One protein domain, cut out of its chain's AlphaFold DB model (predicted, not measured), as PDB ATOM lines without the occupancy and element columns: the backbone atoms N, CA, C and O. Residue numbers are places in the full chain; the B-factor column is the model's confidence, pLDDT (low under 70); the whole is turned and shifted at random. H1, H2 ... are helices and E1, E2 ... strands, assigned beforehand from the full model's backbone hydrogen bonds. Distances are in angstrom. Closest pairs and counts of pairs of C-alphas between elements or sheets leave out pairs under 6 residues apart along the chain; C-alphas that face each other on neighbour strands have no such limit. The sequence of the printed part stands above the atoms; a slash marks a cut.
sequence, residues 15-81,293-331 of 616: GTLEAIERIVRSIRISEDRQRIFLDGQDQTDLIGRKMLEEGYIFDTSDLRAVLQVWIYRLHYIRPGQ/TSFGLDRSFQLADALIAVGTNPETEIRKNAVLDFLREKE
ATOM      1  N   GLY A  15     121.851  43.325  60.886       73.31
ATOM      2  CA  GLY A  15     121.908  43.023  59.454       73.31
ATOM      3  C   GLY A  15     121.342  41.647  59.072       73.31
ATOM      4  O   GLY A  15     120.654  41.542  58.053       73.31
ATOM      5  N   THR A  16     121.573  40.614  59.890       85.31
ATOM      6  CA  THR A  16     121.078  39.247  59.639       85.31
ATOM      7  C   THR A  16     119.565  39.180  59.830       85.31
ATOM      8  O   THR A  16     118.849  38.747  58.922       85.31
ATOM      9  N   LEU A  17     119.055  39.689  60.960       91.12
ATOM     10  CA  LEU A  17     117.613  39.721  61.223       91.12
ATOM     11  C   LEU A  17     116.871  40.594  60.202       91.12
ATOM     12  O   LEU A  17     115.884  40.143  59.626       91.12
ATOM     13  N   GLU A  18     117.342  41.812  59.924       91.50
ATOM     14  CA  GLU A  18     116.712  42.718  58.951       91.50
ATOM     15  C   GLU A  18     116.621  42.097  57.552       91.50
ATOM     16  O   GLU A  18     115.644  42.313  56.829       91.50
ATOM     17  N   ALA A  19     117.626  41.317  57.152       90.31
ATOM     18  CA  ALA A  19     117.625  40.626  55.872       90.31
ATOM     19  C   ALA A  19     116.716  39.383  55.865       90.31
ATOM     20  O   ALA A  19     116.016  39.177  54.870       90.31
ATOM     21  N   ILE A  20     116.631  38.620  56.965       93.31
ATOM     22  CA  ILE A  20     115.610  37.571  57.146       93.31
ATOM     23  C   ILE A  20     114.207  38.188  57.065       93.31
ATOM     24  O   ILE A  20     113.386  37.736  56.267       93.31
ATOM     25  N   GLU A  21     113.934  39.263  57.812       94.56
ATOM     26  CA  GLU A  21     112.643  39.954  57.766       94.56
ATOM     27  C   GLU A  21     112.299  40.433  56.349       94.56
ATOM     28  O   GLU A  21     111.152  40.317  55.922       94.56
ATOM     29  N   ARG A  22     113.275  40.961  55.599       93.56
ATOM     30  CA  ARG A  22     113.087  41.430  54.215       93.56
ATOM     31  C   ARG A  22     112.649  40.303  53.276       93.56
ATOM     32  O   ARG A  22     111.736  40.513  52.484       93.56
ATOM     33  N   ILE A  23     113.263  39.124  53.396       92.88
ATOM     34  CA  ILE A  23     112.901  37.919  52.629       92.88
ATOM     35  C   ILE A  23     111.496  37.445  53.015       92.88
ATOM     36  O   ILE A  23     110.670  37.157  52.155       92.88
ATOM     37  N   VAL A  24     111.184  37.415  54.310       94.19
ATOM     38  CA  VAL A  24     109.863  36.985  54.791       94.19
ATOM     39  C   VAL A  24     108.751  37.962  54.385       94.19
ATOM     40  O   VAL A  24     107.623  37.543  54.125       94.19
ATOM     41  N   ARG A  25     109.055  39.263  54.283       94.12
ATOM     42  CA  ARG A  25     108.106  40.284  53.810       94.12
ATOM     43  C   ARG A  25     107.739  40.115  52.335       94.12
ATOM     44  O   ARG A  25     106.557  40.249  52.020       94.12
ATOM     45  N   SER A  26     108.704  39.814  51.458       92.06
ATOM     46  CA  SER A  26     108.447  39.657  50.015       92.06
ATOM     47  C   SER A  26     107.722  38.354  49.660       92.06
ATOM     48  O   SER A  26     107.056  38.295  48.627       92.06
ATOM     49  N   ILE A  27     107.795  37.328  50.517       92.94
ATOM     50  CA  ILE A  27     107.165  36.018  50.294       92.94
ATOM     51  C   ILE A  27     105.769  35.947  50.929       92.94
ATOM     52  O   ILE A  27     105.566  36.297  52.096       92.94
ATOM     53  N   ARG A  28     104.808  35.389  50.188       92.31
ATOM     54  CA  ARG A  28     103.517  34.900  50.702       92.31
ATOM     55  C   ARG A  28     103.203  33.533  50.092       92.31
ATOM     56  O   ARG A  28     103.404  33.338  48.897       92.31
ATOM     57  N   ILE A  29     102.665  32.614  50.887       94.00
ATOM     58  CA  ILE A  29     102.251  31.280  50.434       94.00
ATOM     59  C   ILE A  29     100.730  31.269  50.221       94.00
ATOM     60  O   ILE A  29      99.994  31.943  50.945       94.00
ATOM     61  N   SER A  30     100.239  30.549  49.213       91.44
ATOM     62  CA  SER A  30      98.794  30.347  49.020       91.44
ATOM     63  C   SER A  30      98.158  29.533  50.153       91.44
ATOM     64  O   SER A  30      98.818  28.730  50.806       91.44
ATOM     65  N   GLU A  31      96.848  29.693  50.359       88.25
ATOM     66  CA  GLU A  31      96.092  28.950  51.384       88.25
ATOM     67  C   GLU A  31      96.147  27.422  51.187       88.25
ATOM     68  O   GLU A  31      96.217  26.680  52.162       88.25
ATOM     69  N   ASP A  32      96.192  26.954  49.933       89.62
ATOM     70  CA  ASP A  32      96.372  25.540  49.561       89.62
ATOM     71  C   ASP A  32      97.827  25.034  49.708       89.62
ATOM     72  O   ASP A  32      98.104  23.850  49.495       89.62
ATOM     73  N   ARG A  33      98.760  25.926  50.070       89.31
ATOM     74  CA  ARG A  33     100.210  25.689  50.170       89.31
ATOM     75  C   ARG A  33     100.853  25.122  48.896       89.31
ATOM     76  O   ARG A  33     101.862  24.429  48.988       89.31
ATOM     77  N   GLN A  34     100.294  25.424  47.720       89.00
ATOM     78  CA  GLN A  34     100.824  24.997  46.415       89.00
ATOM     79  C   GLN A  34     101.594  26.089  45.652       89.00
ATOM     80  O   GLN A  34     102.215  25.784  44.639       89.00
ATOM     81  N   ARG A  35     101.543  27.362  46.081       91.94
ATOM     82  CA  ARG A  35     102.091  28.498  45.318       91.94
ATOM     83  C   ARG A  35     102.902  29.466  46.172       91.94
ATOM     84  O   ARG A  35     102.506  29.815  47.287       91.94
ATOM     85  N   ILE A  36     103.991  29.959  45.589       92.88
ATOM     86  CA  ILE A  36     104.850  31.021  46.118       92.88
ATOM     87  C   ILE A  36     104.513  32.322  45.394       92.88
ATOM     88  O   ILE A  36     104.703  32.441  44.182       92.88
ATOM     89  N   PHE A  37     104.077  33.324  46.153       93.00
ATOM     90  CA  PHE A  37     103.978  34.696  45.678       93.00
ATOM     91  C   PHE A  37     105.203  35.487  46.136       93.00
ATOM     92  O   PHE A  37     105.451  35.568  47.340       93.00
ATOM     93  N   LEU A  38     105.922  36.097  45.191       91.75
ATOM     94  CA  LEU A  38     106.949  37.104  45.467       91.75
ATOM     95  C   LEU A  38     106.401  38.475  45.072       91.75
ATOM     96  O   LEU A  38     105.932  38.644  43.945       91.75
ATOM     97  N   ASP A  39     106.405  39.424  46.006       88.06
ATOM     98  CA  ASP A  39     105.911  40.798  45.812       88.06
ATOM     99  C   ASP A  39     104.505  40.856  45.167       88.06
ATOM    100  O   ASP A  39     104.172  41.720  44.355       88.06
ATOM    101  N   GLY A  40     103.659  39.883  45.529       86.50
ATOM    102  CA  GLY A  40     102.279  39.739  45.054       86.50
ATOM    103  C   GLY A  40     102.094  38.984  43.729       86.50
ATOM    104  O   GLY A  40     100.951  38.704  43.370       86.50
ATOM    105  N   GLN A  41     103.164  38.603  43.028       92.19
ATOM    106  CA  GLN A  41     103.110  37.823  41.782       92.19
ATOM    107  C   GLN A  41     103.354  36.334  42.051       92.19
ATOM    108  O   GLN A  41     104.275  36.004  42.791       92.19
ATOM    109  N   ASP A  42     102.583  35.434  41.434       93.56
ATOM    110  CA  ASP A  42     102.860  33.985  41.473       93.56
ATOM    111  C   ASP A  42     104.158  33.706  40.696       93.56
ATOM    112  O   ASP A  42     104.268  34.049  39.517       93.56
ATOM    113  N   GLN A  43     105.161  33.150  41.375       93.81
ATOM    114  CA  GLN A  43     106.495  32.886  40.819       93.81
ATOM    115  C   GLN A  43     106.872  31.401  40.866       93.81
ATOM    116  O   GLN A  43     107.986  31.044  40.487       93.81
ATOM    117  N   THR A  44     105.955  30.531  41.297       89.50
ATOM    118  CA  THR A  44     106.204  29.112  41.604       89.50
ATOM    119  C   THR A  44     106.940  28.382  40.471       89.50
ATOM    120  O   THR A  44     108.077  27.936  40.642       89.50
ATOM    121  N   ASP A  45     106.349  28.373  39.274       88.81
ATOM    122  CA  ASP A  45     106.913  27.715  38.087       88.81
ATOM    123  C   ASP A  45     108.156  28.418  37.525       88.81
ATOM    124  O   ASP A  45     108.929  27.807  36.782       88.81
ATOM    125  N   LEU A  46     108.339  29.717  37.795       91.50
ATOM    126  CA  LEU A  46     109.517  30.455  37.328       91.50
ATOM    127  C   LEU A  46     110.730  30.143  38.205       91.50
ATOM    128  O   LEU A  46     111.808  29.888  37.674       91.50
ATOM    129  N   ILE A  47     110.542  30.111  39.528       90.38
ATOM    130  CA  ILE A  47     111.574  29.720  40.491       90.38
ATOM    131  C   ILE A  47     112.028  28.289  40.201       90.38
ATOM    132  O   ILE A  47     113.221  28.066  39.999       90.38
ATOM    133  N   GLY A  48     111.083  27.343  40.114       89.12
ATOM    134  CA  GLY A  48     111.385  25.935  39.850       89.12
ATOM    135  C   GLY A  48     112.198  25.743  38.566       89.12
ATOM    136  O   GLY A  48     113.284  25.167  38.605       89.12
ATOM    137  N   ARG A  49     111.729  26.297  37.436       91.75
ATOM    138  CA  ARG A  49     112.449  26.201  36.154       91.75
ATOM    139  C   ARG A  49     113.819  26.869  36.191       91.75
ATOM    140  O   ARG A  49     114.788  26.241  35.786       91.75
ATOM    141  N   LYS A  50     113.928  28.087  36.731       90.06
ATOM    142  CA  LYS A  50     115.207  28.807  36.791       90.06
ATOM    143  C   LYS A  50     116.254  28.061  37.625       90.06
ATOM    144  O   LYS A  50     117.420  28.022  37.250       90.06
ATOM    145  N   MET A  51     115.865  27.462  38.751       89.06
ATOM    146  CA  MET A  51     116.809  26.696  39.574       89.06
ATOM    147  C   MET A  51     117.236  25.385  38.886       89.06
ATOM    148  O   MET A  51     118.409  25.029  38.972       89.06
ATOM    149  N   LEU A  52     116.346  24.720  38.138       88.38
ATOM    150  CA  LEU A  52     116.722  23.587  37.279       88.38
ATOM    151  C   LEU A  52     117.677  24.011  36.144       88.38
ATOM    152  O   LEU A  52     118.673  23.334  35.903       88.38
ATOM    153  N   GLU A  53     117.417  25.143  35.481       87.38
ATOM    154  CA  GLU A  53     118.283  25.721  34.436       87.38
ATOM    155  C   GLU A  53     119.681  26.091  34.968       87.38
ATOM    156  O   GLU A  53     120.672  25.938  34.259       87.38
ATOM    157  N   GLU A  54     119.789  26.519  36.232       80.38
ATOM    158  CA  GLU A  54     121.068  26.772  36.915       80.38
ATOM    159  C   GLU A  54     121.769  25.492  37.443       80.38
ATOM    160  O   GLU A  54     122.855  25.580  38.034       80.38
ATOM    161  N   GLY A  55     121.183  24.310  37.211       82.31
ATOM    162  CA  GLY A  55     121.762  22.999  37.524       82.31
ATOM    163  C   GLY A  55     121.497  22.478  38.942       82.31
ATOM    164  O   GLY A  55     122.224  21.601  39.405       82.31
ATOM    165  N   TYR A  56     120.497  23.004  39.658       83.44
ATOM    166  CA  TYR A  56     120.121  22.488  40.980       83.44
ATOM    167  C   TYR A  56     119.181  21.284  40.866       83.44
ATOM    168  O   TYR A  56     118.203  21.324  40.125       83.44
ATOM    169  N   ILE A  57     119.440  20.238  41.654       84.75
ATOM    170  CA  ILE A  57     118.603  19.033  41.742       84.75
ATOM    171  C   ILE A  57     117.795  19.092  43.041       84.75
ATOM    172  O   ILE A  57     118.370  19.138  44.127       84.75
ATOM    173  N   PHE A  58     116.469  19.110  42.925       87.81
ATOM    174  CA  PHE A  58     115.512  19.155  44.031       87.81
ATOM    175  C   PHE A  58     114.129  18.703  43.534       87.81
ATOM    176  O   PHE A  58     113.885  18.657  42.327       87.81
ATOM    177  N   ASP A  59     113.225  18.368  44.453       88.81
ATOM    178  CA  ASP A  59     111.838  18.050  44.110       88.81
ATOM    179  C   ASP A  59     111.066  19.344  43.808       88.81
ATOM    180  O   ASP A  59     110.839  20.166  44.693       88.81
ATOM    181  N   THR A  60     110.665  19.543  42.550       86.69
ATOM    182  CA  THR A  60     109.861  20.706  42.141       86.69
ATOM    183  C   THR A  60     108.399  20.624  42.574       86.69
ATOM    184  O   THR A  60     107.695  21.627  42.468       86.69
ATOM    185  N   SER A  61     107.935  19.468  43.064       87.50
ATOM    186  CA  SER A  61     106.600  19.301  43.648       87.50
ATOM    187  C   SER A  61     106.553  19.605  45.152       87.50
ATOM    188  O   SER A  61     105.481  19.935  45.659       87.50
ATOM    189  N   ASP A  62     107.693  19.591  45.859       91.50
ATOM    190  CA  ASP A  62     107.778  20.107  47.230       91.50
ATOM    191  C   ASP A  62     108.080  21.612  47.225       91.50
ATOM    192  O   ASP A  62     109.217  22.058  47.038       91.50
ATOM    193  N   LEU A  63     107.055  22.415  47.511       91.94
ATOM    194  CA  LEU A  63     107.166  23.871  47.617       91.94
ATOM    195  C   LEU A  63     108.220  24.321  48.649       91.94
ATOM    196  O   LEU A  63     108.815  25.392  48.497       91.94
ATOM    197  N   ARG A  64     108.496  23.500  49.675       94.31
ATOM    198  CA  ARG A  64     109.569  23.753  50.645       94.31
ATOM    199  C   ARG A  64     110.947  23.608  50.001       94.31
ATOM    200  O   ARG A  64     111.800  24.459  50.239       94.31
ATOM    201  N   ALA A  65     111.164  22.586  49.172       93.00
ATOM    202  CA  ALA A  65     112.422  22.387  48.451       93.00
ATOM    203  C   ALA A  65     112.656  23.498  47.410       93.00
ATOM    204  O   ALA A  65     113.759  24.045  47.326       93.00
ATOM    205  N   VAL A  66     111.598  23.916  46.698       93.19
ATOM    206  CA  VAL A  66     111.619  25.079  45.787       93.19
ATOM    207  C   VAL A  66     112.075  26.348  46.528       93.19
ATOM    208  O   VAL A  66     112.995  27.034  46.074       93.19
ATOM    209  N   LEU A  67     111.482  26.646  47.693       94.19
ATOM    210  CA  LEU A  67     111.883  27.787  48.529       94.19
ATOM    211  C   LEU A  67     113.300  27.640  49.089       94.19
ATOM    212  O   LEU A  67     114.058  28.605  49.045       94.19
ATOM    213  N   GLN A  68     113.679  26.463  49.591       95.38
ATOM    214  CA  GLN A  68     115.006  26.210  50.158       95.38
ATOM    215  C   GLN A  68     116.106  26.544  49.148       95.38
ATOM    216  O   GLN A  68     117.030  27.290  49.476       95.38
ATOM    217  N   VAL A  69     116.005  26.028  47.918       92.56
ATOM    218  CA  VAL A  69     117.010  26.266  46.869       92.56
ATOM    219  C   VAL A  69     117.018  27.735  46.443       92.56
ATOM    220  O   VAL A  69     118.092  28.313  46.281       92.56
ATOM    221  N   TRP A  70     115.851  28.377  46.336       92.88
ATOM    222  CA  TRP A  70     115.741  29.797  45.991       92.88
ATOM    223  C   TRP A  70     116.350  30.724  47.060       92.88
ATOM    224  O   TRP A  70     117.150  31.600  46.719       92.88
ATOM    225  N   ILE A  71     116.056  30.490  48.348       95.00
ATOM    226  CA  ILE A  71     116.657  31.209  49.488       95.00
ATOM    227  C   ILE A  71     118.175  30.993  49.492       95.00
ATOM    228  O   ILE A  71     118.947  31.956  49.532       95.00
ATOM    229  N   TYR A  72     118.613  29.738  49.381       94.12
ATOM    230  CA  TYR A  72     120.027  29.383  49.352       94.12
ATOM    231  C   TYR A  72     120.774  30.103  48.221       94.12
ATOM    232  O   TYR A  72     121.851  30.667  48.433       94.12
ATOM    233  N   ARG A  73     120.181  30.126  47.022       89.19
ATOM    234  CA  ARG A  73     120.799  30.656  45.807       89.19
ATOM    235  C   ARG A  73     120.821  32.181  45.747       89.19
ATOM    236  O   ARG A  73     121.876  32.760  45.487       89.19
ATOM    237  N   LEU A  74     119.674  32.835  45.927       88.44
ATOM    238  CA  LEU A  74     119.562  34.282  45.714       88.44
ATOM    239  C   LEU A  74     119.908  35.110  46.950       88.44
ATOM    240  O   LEU A  74     120.241  36.283  46.804       88.44
ATOM    241  N   HIS A  75     119.847  34.516  48.143       91.50
ATOM    242  CA  HIS A  75     120.049  35.244  49.391       91.50
ATOM    243  C   HIS A  75     121.282  34.770  50.160       91.50
ATOM    244  O   HIS A  75     122.118  35.605  50.495       91.50
ATOM    245  N   TYR A  76     121.454  33.465  50.394       93.69
ATOM    246  CA  TYR A  76     122.594  32.974  51.179       93.69
ATOM    247  C   TYR A  76     123.936  33.042  50.427       93.69
ATOM    248  O   TYR A  76     124.855  33.676  50.943       93.69
ATOM    249  N   ILE A  77     124.069  32.460  49.223       90.19
ATOM    250  CA  ILE A  77     125.367  32.450  48.503       90.19
ATOM    251  C   ILE A  77     125.656  33.715  47.681       90.19
ATOM    252  O   ILE A  77     126.807  33.928  47.321       90.19
ATOM    253  N   ARG A  78     124.660  34.559  47.380       86.44
ATOM    254  CA  ARG A  78     124.846  35.854  46.685       86.44
ATOM    255  C   ARG A  78     124.167  37.017  47.437       86.44
ATOM    256  O   ARG A  78     123.271  37.664  46.892       86.44
ATOM    257  N   PRO A  79     124.569  37.314  48.682       83.38
ATOM    258  CA  PRO A  79     123.936  38.342  49.505       83.38
ATOM    259  C   PRO A  79     124.268  39.735  48.958       83.38
ATOM    260  O   PRO A  79     125.319  40.294  49.263       83.38
ATOM    261  N   GLY A  80     123.401  40.276  48.094       73.50
ATOM    262  CA  GLY A  80     123.535  41.622  47.510       73.50
ATOM    263  C   GLY A  80     124.834  41.856  46.726       73.50
ATOM    264  O   GLY A  80     125.280  42.993  46.602       73.50
ATOM    265  N   GLN A  81     125.485  40.790  46.261       71.19
ATOM    266  CA  GLN A  81     126.837  40.856  45.719       71.19
ATOM    267  C   GLN A  81     126.800  41.187  44.216       71.19
ATOM    268  O   GLN A  81     126.038  40.545  43.487       71.19
ATOM    269  N   THR A 293     124.100  18.272  56.821       82.94
ATOM    270  CA  THR A 293     123.881  19.039  55.589       82.94
ATOM    271  C   THR A 293     124.766  20.293  55.554       82.94
ATOM    272  O   THR A 293     125.406  20.680  56.531       82.94
ATOM    273  N   SER A 294     124.856  20.971  54.404       88.06
ATOM    274  CA  SER A 294     125.591  22.242  54.372       88.06
ATOM    275  C   SER A 294     124.793  23.333  55.097       88.06
ATOM    276  O   SER A 294     123.614  23.508  54.810       88.06
ATOM    277  N   PHE A 295     125.439  24.108  55.975       94.19
ATOM    278  CA  PHE A 295     124.837  25.204  56.752       94.19
ATOM    279  C   PHE A 295     123.902  26.117  55.944       94.19
ATOM    280  O   PHE A 295     122.796  26.417  56.382       94.19
ATOM    281  N   GLY A 296     124.303  26.505  54.729       93.75
ATOM    282  CA  GLY A 296     123.457  27.307  53.850       93.75
ATOM    283  C   GLY A 296     122.148  26.616  53.464       93.75
ATOM    284  O   GLY A 296     121.107  27.266  53.446       93.75
ATOM    285  N   LEU A 297     122.184  25.311  53.177       93.00
ATOM    286  CA  LEU A 297     120.989  24.516  52.879       93.00
ATOM    287  C   LEU A 297     120.146  24.264  54.132       93.00
ATOM    288  O   LEU A 297     118.924  24.325  54.025       93.00
ATOM    289  N   ASP A 298     120.774  24.029  55.287       95.44
ATOM    290  CA  ASP A 298     120.098  23.844  56.577       95.44
ATOM    291  C   ASP A 298     119.308  25.100  56.973       95.44
ATOM    292  O   ASP A 298     118.084  25.070  57.085       95.44
ATOM    293  N   ARG A 299     119.975  26.254  57.065       96.19
ATOM    294  CA  ARG A 299     119.328  27.516  57.450       96.19
ATOM    295  C   ARG A 299     118.309  27.999  56.412       96.19
ATOM    296  O   ARG A 299     117.259  28.520  56.789       96.19
ATOM    297  N   SER A 300     118.542  27.734  55.121       96.75
ATOM    298  CA  SER A 300     117.520  27.959  54.081       96.75
ATOM    299  C   SER A 300     116.312  27.032  54.238       96.75
ATOM    300  O   SER A 300     115.190  27.468  53.990       96.75
ATOM    301  N   PHE A 301     116.510  25.780  54.670       96.25
ATOM    302  CA  PHE A 301     115.424  24.833  54.937       96.25
ATOM    303  C   PHE A 301     114.586  25.270  56.135       96.25
ATOM    304  O   PHE A 301     113.364  25.279  56.034       96.25
ATOM    305  N   GLN A 302     115.212  25.678  57.245       96.94
ATOM    306  CA  GLN A 302     114.470  26.123  58.429       96.94
ATOM    307  C   GLN A 302     113.607  27.353  58.120       96.94
ATOM    308  O   GLN A 302     112.439  27.393  58.512       96.94
ATOM    309  N   LEU A 303     114.136  28.314  57.351       97.00
ATOM    310  CA  LEU A 303     113.372  29.481  56.905       97.00
ATOM    311  C   LEU A 303     112.259  29.108  55.906       97.00
ATOM    312  O   LEU A 303     111.139  29.602  56.034       97.00
ATOM    313  N   ALA A 304     112.529  28.213  54.949       96.38
ATOM    314  CA  ALA A 304     111.527  27.712  54.005       96.38
ATOM    315  C   ALA A 304     110.390  26.947  54.706       96.38
ATOM    316  O   ALA A 304     109.221  27.165  54.396       96.38
ATOM    317  N   ASP A 305     110.705  26.083  55.671       96.12
ATOM    318  CA  ASP A 305     109.711  25.331  56.440       96.12
ATOM    319  C   ASP A 305     108.844  26.259  57.300       96.12
ATOM    320  O   ASP A 305     107.622  26.124  57.298       96.12
ATOM    321  N   ALA A 306     109.447  27.267  57.944       96.06
ATOM    322  CA  ALA A 306     108.711  28.294  58.678       96.06
ATOM    323  C   ALA A 306     107.747  29.079  57.769       96.06
ATOM    324  O   ALA A 306     106.574  29.259  58.106       96.06
ATOM    325  N   LEU A 307     108.208  29.481  56.577       95.19
ATOM    326  CA  LEU A 307     107.376  30.132  55.559       95.19
ATOM    327  C   LEU A 307     106.205  29.249  55.106       95.19
ATOM    328  O   LEU A 307     105.087  29.743  55.007       95.19
ATOM    329  N   ILE A 308     106.416  27.952  54.866       94.25
ATOM    330  CA  ILE A 308     105.336  27.023  54.482       94.25
ATOM    331  C   ILE A 308     104.356  26.777  55.643       94.25
ATOM    332  O   ILE A 308     103.142  26.693  55.424       94.25
ATOM    333  N   ALA A 309     104.853  26.693  56.879       92.25
ATOM    334  CA  ALA A 309     104.036  26.447  58.062       92.25
ATOM    335  C   ALA A 309     103.039  27.589  58.333       92.25
ATOM    336  O   ALA A 309     101.852  27.321  58.535       92.25
ATOM    337  N   VAL A 310     103.484  28.850  58.285       89.62
ATOM    338  CA  VAL A 310     102.671  30.012  58.720       89.62
ATOM    339  C   VAL A 310     102.271  30.975  57.590       89.62
ATOM    340  O   VAL A 310     101.465  31.882  57.799       89.62
ATOM    341  N   GLY A 311     102.837  30.813  56.390       76.00
ATOM    342  CA  GLY A 311     102.873  31.838  55.339       76.00
ATOM    343  C   GLY A 311     101.564  32.169  54.624       76.00
ATOM    344  O   GLY A 311     101.596  32.941  53.664       76.00
ATOM    345  N   THR A 312     100.437  31.610  55.067       84.56
ATOM    346  CA  THR A 312      99.104  31.822  54.481       84.56
ATOM    347  C   THR A 312      98.441  33.126  54.933       84.56
ATOM    348  O   THR A 312      97.504  33.587  54.288       84.56
ATOM    349  N   ASN A 313      98.917  33.753  56.018       83.94
ATOM    350  CA  ASN A 313      98.324  34.994  56.522       83.94
ATOM    351  C   ASN A 313      98.559  36.169  55.536       83.94
ATOM    352  O   ASN A 313      99.717  36.451  55.189       83.94
ATOM    353  N   PRO A 314      97.499  36.874  55.082       81.12
ATOM    354  CA  PRO A 314      97.636  37.997  54.157       81.12
ATOM    355  C   PRO A 314      98.390  39.190  54.765       81.12
ATOM    356  O   PRO A 314      99.121  39.866  54.043       81.12
ATOM    357  N   GLU A 315      98.271  39.422  56.075       90.12
ATOM    358  CA  GLU A 315      98.887  40.562  56.760       90.12
ATOM    359  C   GLU A 315     100.393  40.349  56.950       90.12
ATOM    360  O   GLU A 315     100.831  39.503  57.732       90.12
ATOM    361  N   THR A 316     101.203  41.134  56.234       91.88
ATOM    362  CA  THR A 316     102.651  40.912  56.114       91.88
ATOM    363  C   THR A 316     103.406  40.947  57.444       91.88
ATOM    364  O   THR A 316     104.195  40.040  57.688       91.88
ATOM    365  N   GLU A 317     103.158  41.909  58.340       94.50
ATOM    366  CA  GLU A 317     103.865  41.925  59.637       94.50
ATOM    367  C   GLU A 317     103.394  40.808  60.582       94.50
ATOM    368  O   GLU A 317     104.204  40.288  61.350       94.50
ATOM    369  N   ILE A 318     102.126  40.380  60.501       93.12
ATOM    370  CA  ILE A 318     101.622  39.246  61.294       93.12
ATOM    371  C   ILE A 318     102.255  37.944  60.790       93.12
ATOM    372  O   ILE A 318     102.787  37.178  61.591       93.12
ATOM    373  N   ARG A 319     102.271  37.729  59.465       93.19
ATOM    374  CA  ARG A 319     102.971  36.608  58.816       93.19
ATOM    375  C   ARG A 319     104.449  36.586  59.205       93.19
ATOM    376  O   ARG A 319     104.958  35.543  59.598       93.19
ATOM    377  N   LYS A 320     105.119  37.737  59.136       95.38
ATOM    378  CA  LYS A 320     106.539  37.880  59.469       95.38
ATOM    379  C   LYS A 320     106.829  37.528  60.925       95.38
ATOM    380  O   LYS A 320     107.723  36.728  61.175       95.38
ATOM    381  N   ASN A 321     106.057  38.060  61.873       95.56
ATOM    382  CA  ASN A 321     106.225  37.715  63.286       95.56
ATOM    383  C   ASN A 321     105.979  36.216  63.528       95.56
ATOM    384  O   ASN A 321     106.811  35.578  64.159       95.56
ATOM    385  N   ALA A 322     104.937  35.630  62.926       95.81
ATOM    386  CA  ALA A 322     104.664  34.195  63.030       95.81
ATOM    387  C   ALA A 322     105.801  33.310  62.474       95.81
ATOM    388  O   ALA A 322     106.063  32.248  63.031       95.81
ATOM    389  N   VAL A 323     106.510  33.737  61.418       96.56
ATOM    390  CA  VAL A 323     107.707  33.024  60.919       96.56
ATOM    391  C   VAL A 323     108.829  33.069  61.955       96.56
ATOM    392  O   VAL A 323     109.445  32.044  62.234       96.56
ATOM    393  N   LEU A 324     109.091  34.243  62.540       95.94
ATOM    394  CA  LEU A 324     110.131  34.406  63.560       95.94
ATOM    395  C   LEU A 324     109.801  33.625  64.841       95.94
ATOM    396  O   LEU A 324     110.701  33.054  65.450       95.94
ATOM    397  N   ASP A 325     108.527  33.567  65.229       96.19
ATOM    398  CA  ASP A 325     108.067  32.797  66.385       96.19
ATOM    399  C   ASP A 325     108.173  31.285  66.132       96.19
ATOM    400  O   ASP A 325     108.709  30.578  66.978       96.19
ATOM    401  N   PHE A 326     107.819  30.793  64.939       96.69
ATOM    402  CA  PHE A 326     108.021  29.385  64.560       96.69
ATOM    403  C   PHE A 326     109.506  28.969  64.551       96.69
ATOM    404  O   PHE A 326     109.843  27.838  64.902       96.69
ATOM    405  N   LEU A 327     110.424  29.873  64.180       95.75
ATOM    406  CA  LEU A 327     111.867  29.619  64.306       95.75
ATOM    407  C   LEU A 327     112.296  29.513  65.780       95.75
ATOM    408  O   LEU A 327     113.043  28.598  66.125       95.75
ATOM    409  N   ARG A 328     111.768  30.378  66.658       95.56
ATOM    410  CA  ARG A 328     112.021  30.336  68.113       95.56
ATOM    411  C   ARG A 328     111.421  29.102  68.788       95.56
ATOM    412  O   ARG A 328     112.029  28.575  69.713       95.56
ATOM    413  N   GLU A 329     110.268  28.620  68.326       95.50
ATOM    414  CA  GLU A 329     109.668  27.348  68.767       95.50
ATOM    415  C   GLU A 329     110.556  26.139  68.428       95.50
ATOM    416  O   GLU A 329     110.533  25.140  69.144       95.50
ATOM    417  N   LYS A 330     111.383  26.248  67.379       94.25
ATOM    418  CA  LYS A 330     112.460  25.304  67.036       94.25
ATOM    419  C   LYS A 330     113.817  25.655  67.667       94.25
ATOM    420  O   LYS A 330     114.846  25.178  67.197       94.25
ATOM    421  N   GLU A 331     113.830  26.509  68.689       94.31
ATOM    422  CA  GLU A 331     115.022  26.951  69.430       94.31
ATOM    423  C   GLU A 331     116.082  27.704  68.589       94.31
ATOM    424  O   GLU A 331     117.184  27.968  69.075       94.31
TER     425      GLU A 331
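This is residues 15 to 81 and 293 to 331 of the 616 residues of an uncharacterized protein of Larkinella punicea (UniProt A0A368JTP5). Look for a compact, rounded cluster of five steeply crossed helices: H3 and H4 cross as its core, H2 packs on H3, H5 packs on H4, and H1 packs on H5. A small hairpin of two short strands, E1 and E2, lies at one end of the cluster, beside the last residues of H1 and of H4 and the first residue of H2. The printed part has 106 residues, with elements in the order H1 E1 E2 H2 H3 H4 H5; the sheet, E1 - E2, is antiparallel, and the class is mostly helix. The whole is compact, with a radius of gyration of the C-alphas of 12.9 A and spans of 35 by 28 by 24 A.

Find C-alpha 15 at (121.908, 43.023, 59.454); from there H1 runs 16.8 A through residues 15 to 26. E1, residues 27 to 29, is 6.8 A long, and E2, residues 36 to 38, is 6.5 A long. Next come H2, residues 44 to 53, 14.4 A, and H3, residues 63 to 76, 18.3 A. After the cut, find C-alpha 295 at (124.837, 25.204, 56.752), where the longest helix, H4, residues 295 to 310, begins its 22.8 A. H5, residues 316 to 329, runs 19.8 A to C-alpha 329 at (109.668, 27.348, 68.767).

Start at H1, which touches H5 with residues 21 to 25 alone; the closest C-alphas, of Val 24 and Lys 320, are 5.8 A apart, at a steep tilt of 54 degrees, opposite ways. H5 touches H4, closest at the C-alphas of Ala 306 and Val 323, 5.3 A, at a steep tilt of 59 degrees, opposite ways. H4 touches H3, closest at the C-alphas of Gln 68 and Ser 300, 5.0 A, at a steep tilt of 49 degrees, opposite ways. H3 touches H2 with residues 66 to 70 alone, closest at the C-alphas of Gly 48 and Val 66, 6.0 A, at a steep tilt of 62 degrees, the same way. H1 and H3 are only just apart, their closest C-alphas 8.3 A from each other. In the hairpin E1 and E2, look for N 28 and O 37 at 2.9 A and N 37 and O 28 at 2.8 A, both within hydrogen-bond range. The closest C-alphas of E1 and H4, those of Ile 29 and Ile 308, are 6.6 A apart. In H1, H2, H3, H4 and H5 every O i to N i+4 pair is within hydrogen-bond range.

The two C-alphas farthest apart, those of Glu 53 and Glu 329, are 35.4 A from each other. Residues 82 to 292 are not printed, and C-alphas 81 and 293 are 24.1 A apart across this cut, which falls in the link from H3 to H4. Of the links that are printed whole, none is long. The mean pLDDT of the printed part is 90.9, and no printed residue is under 70.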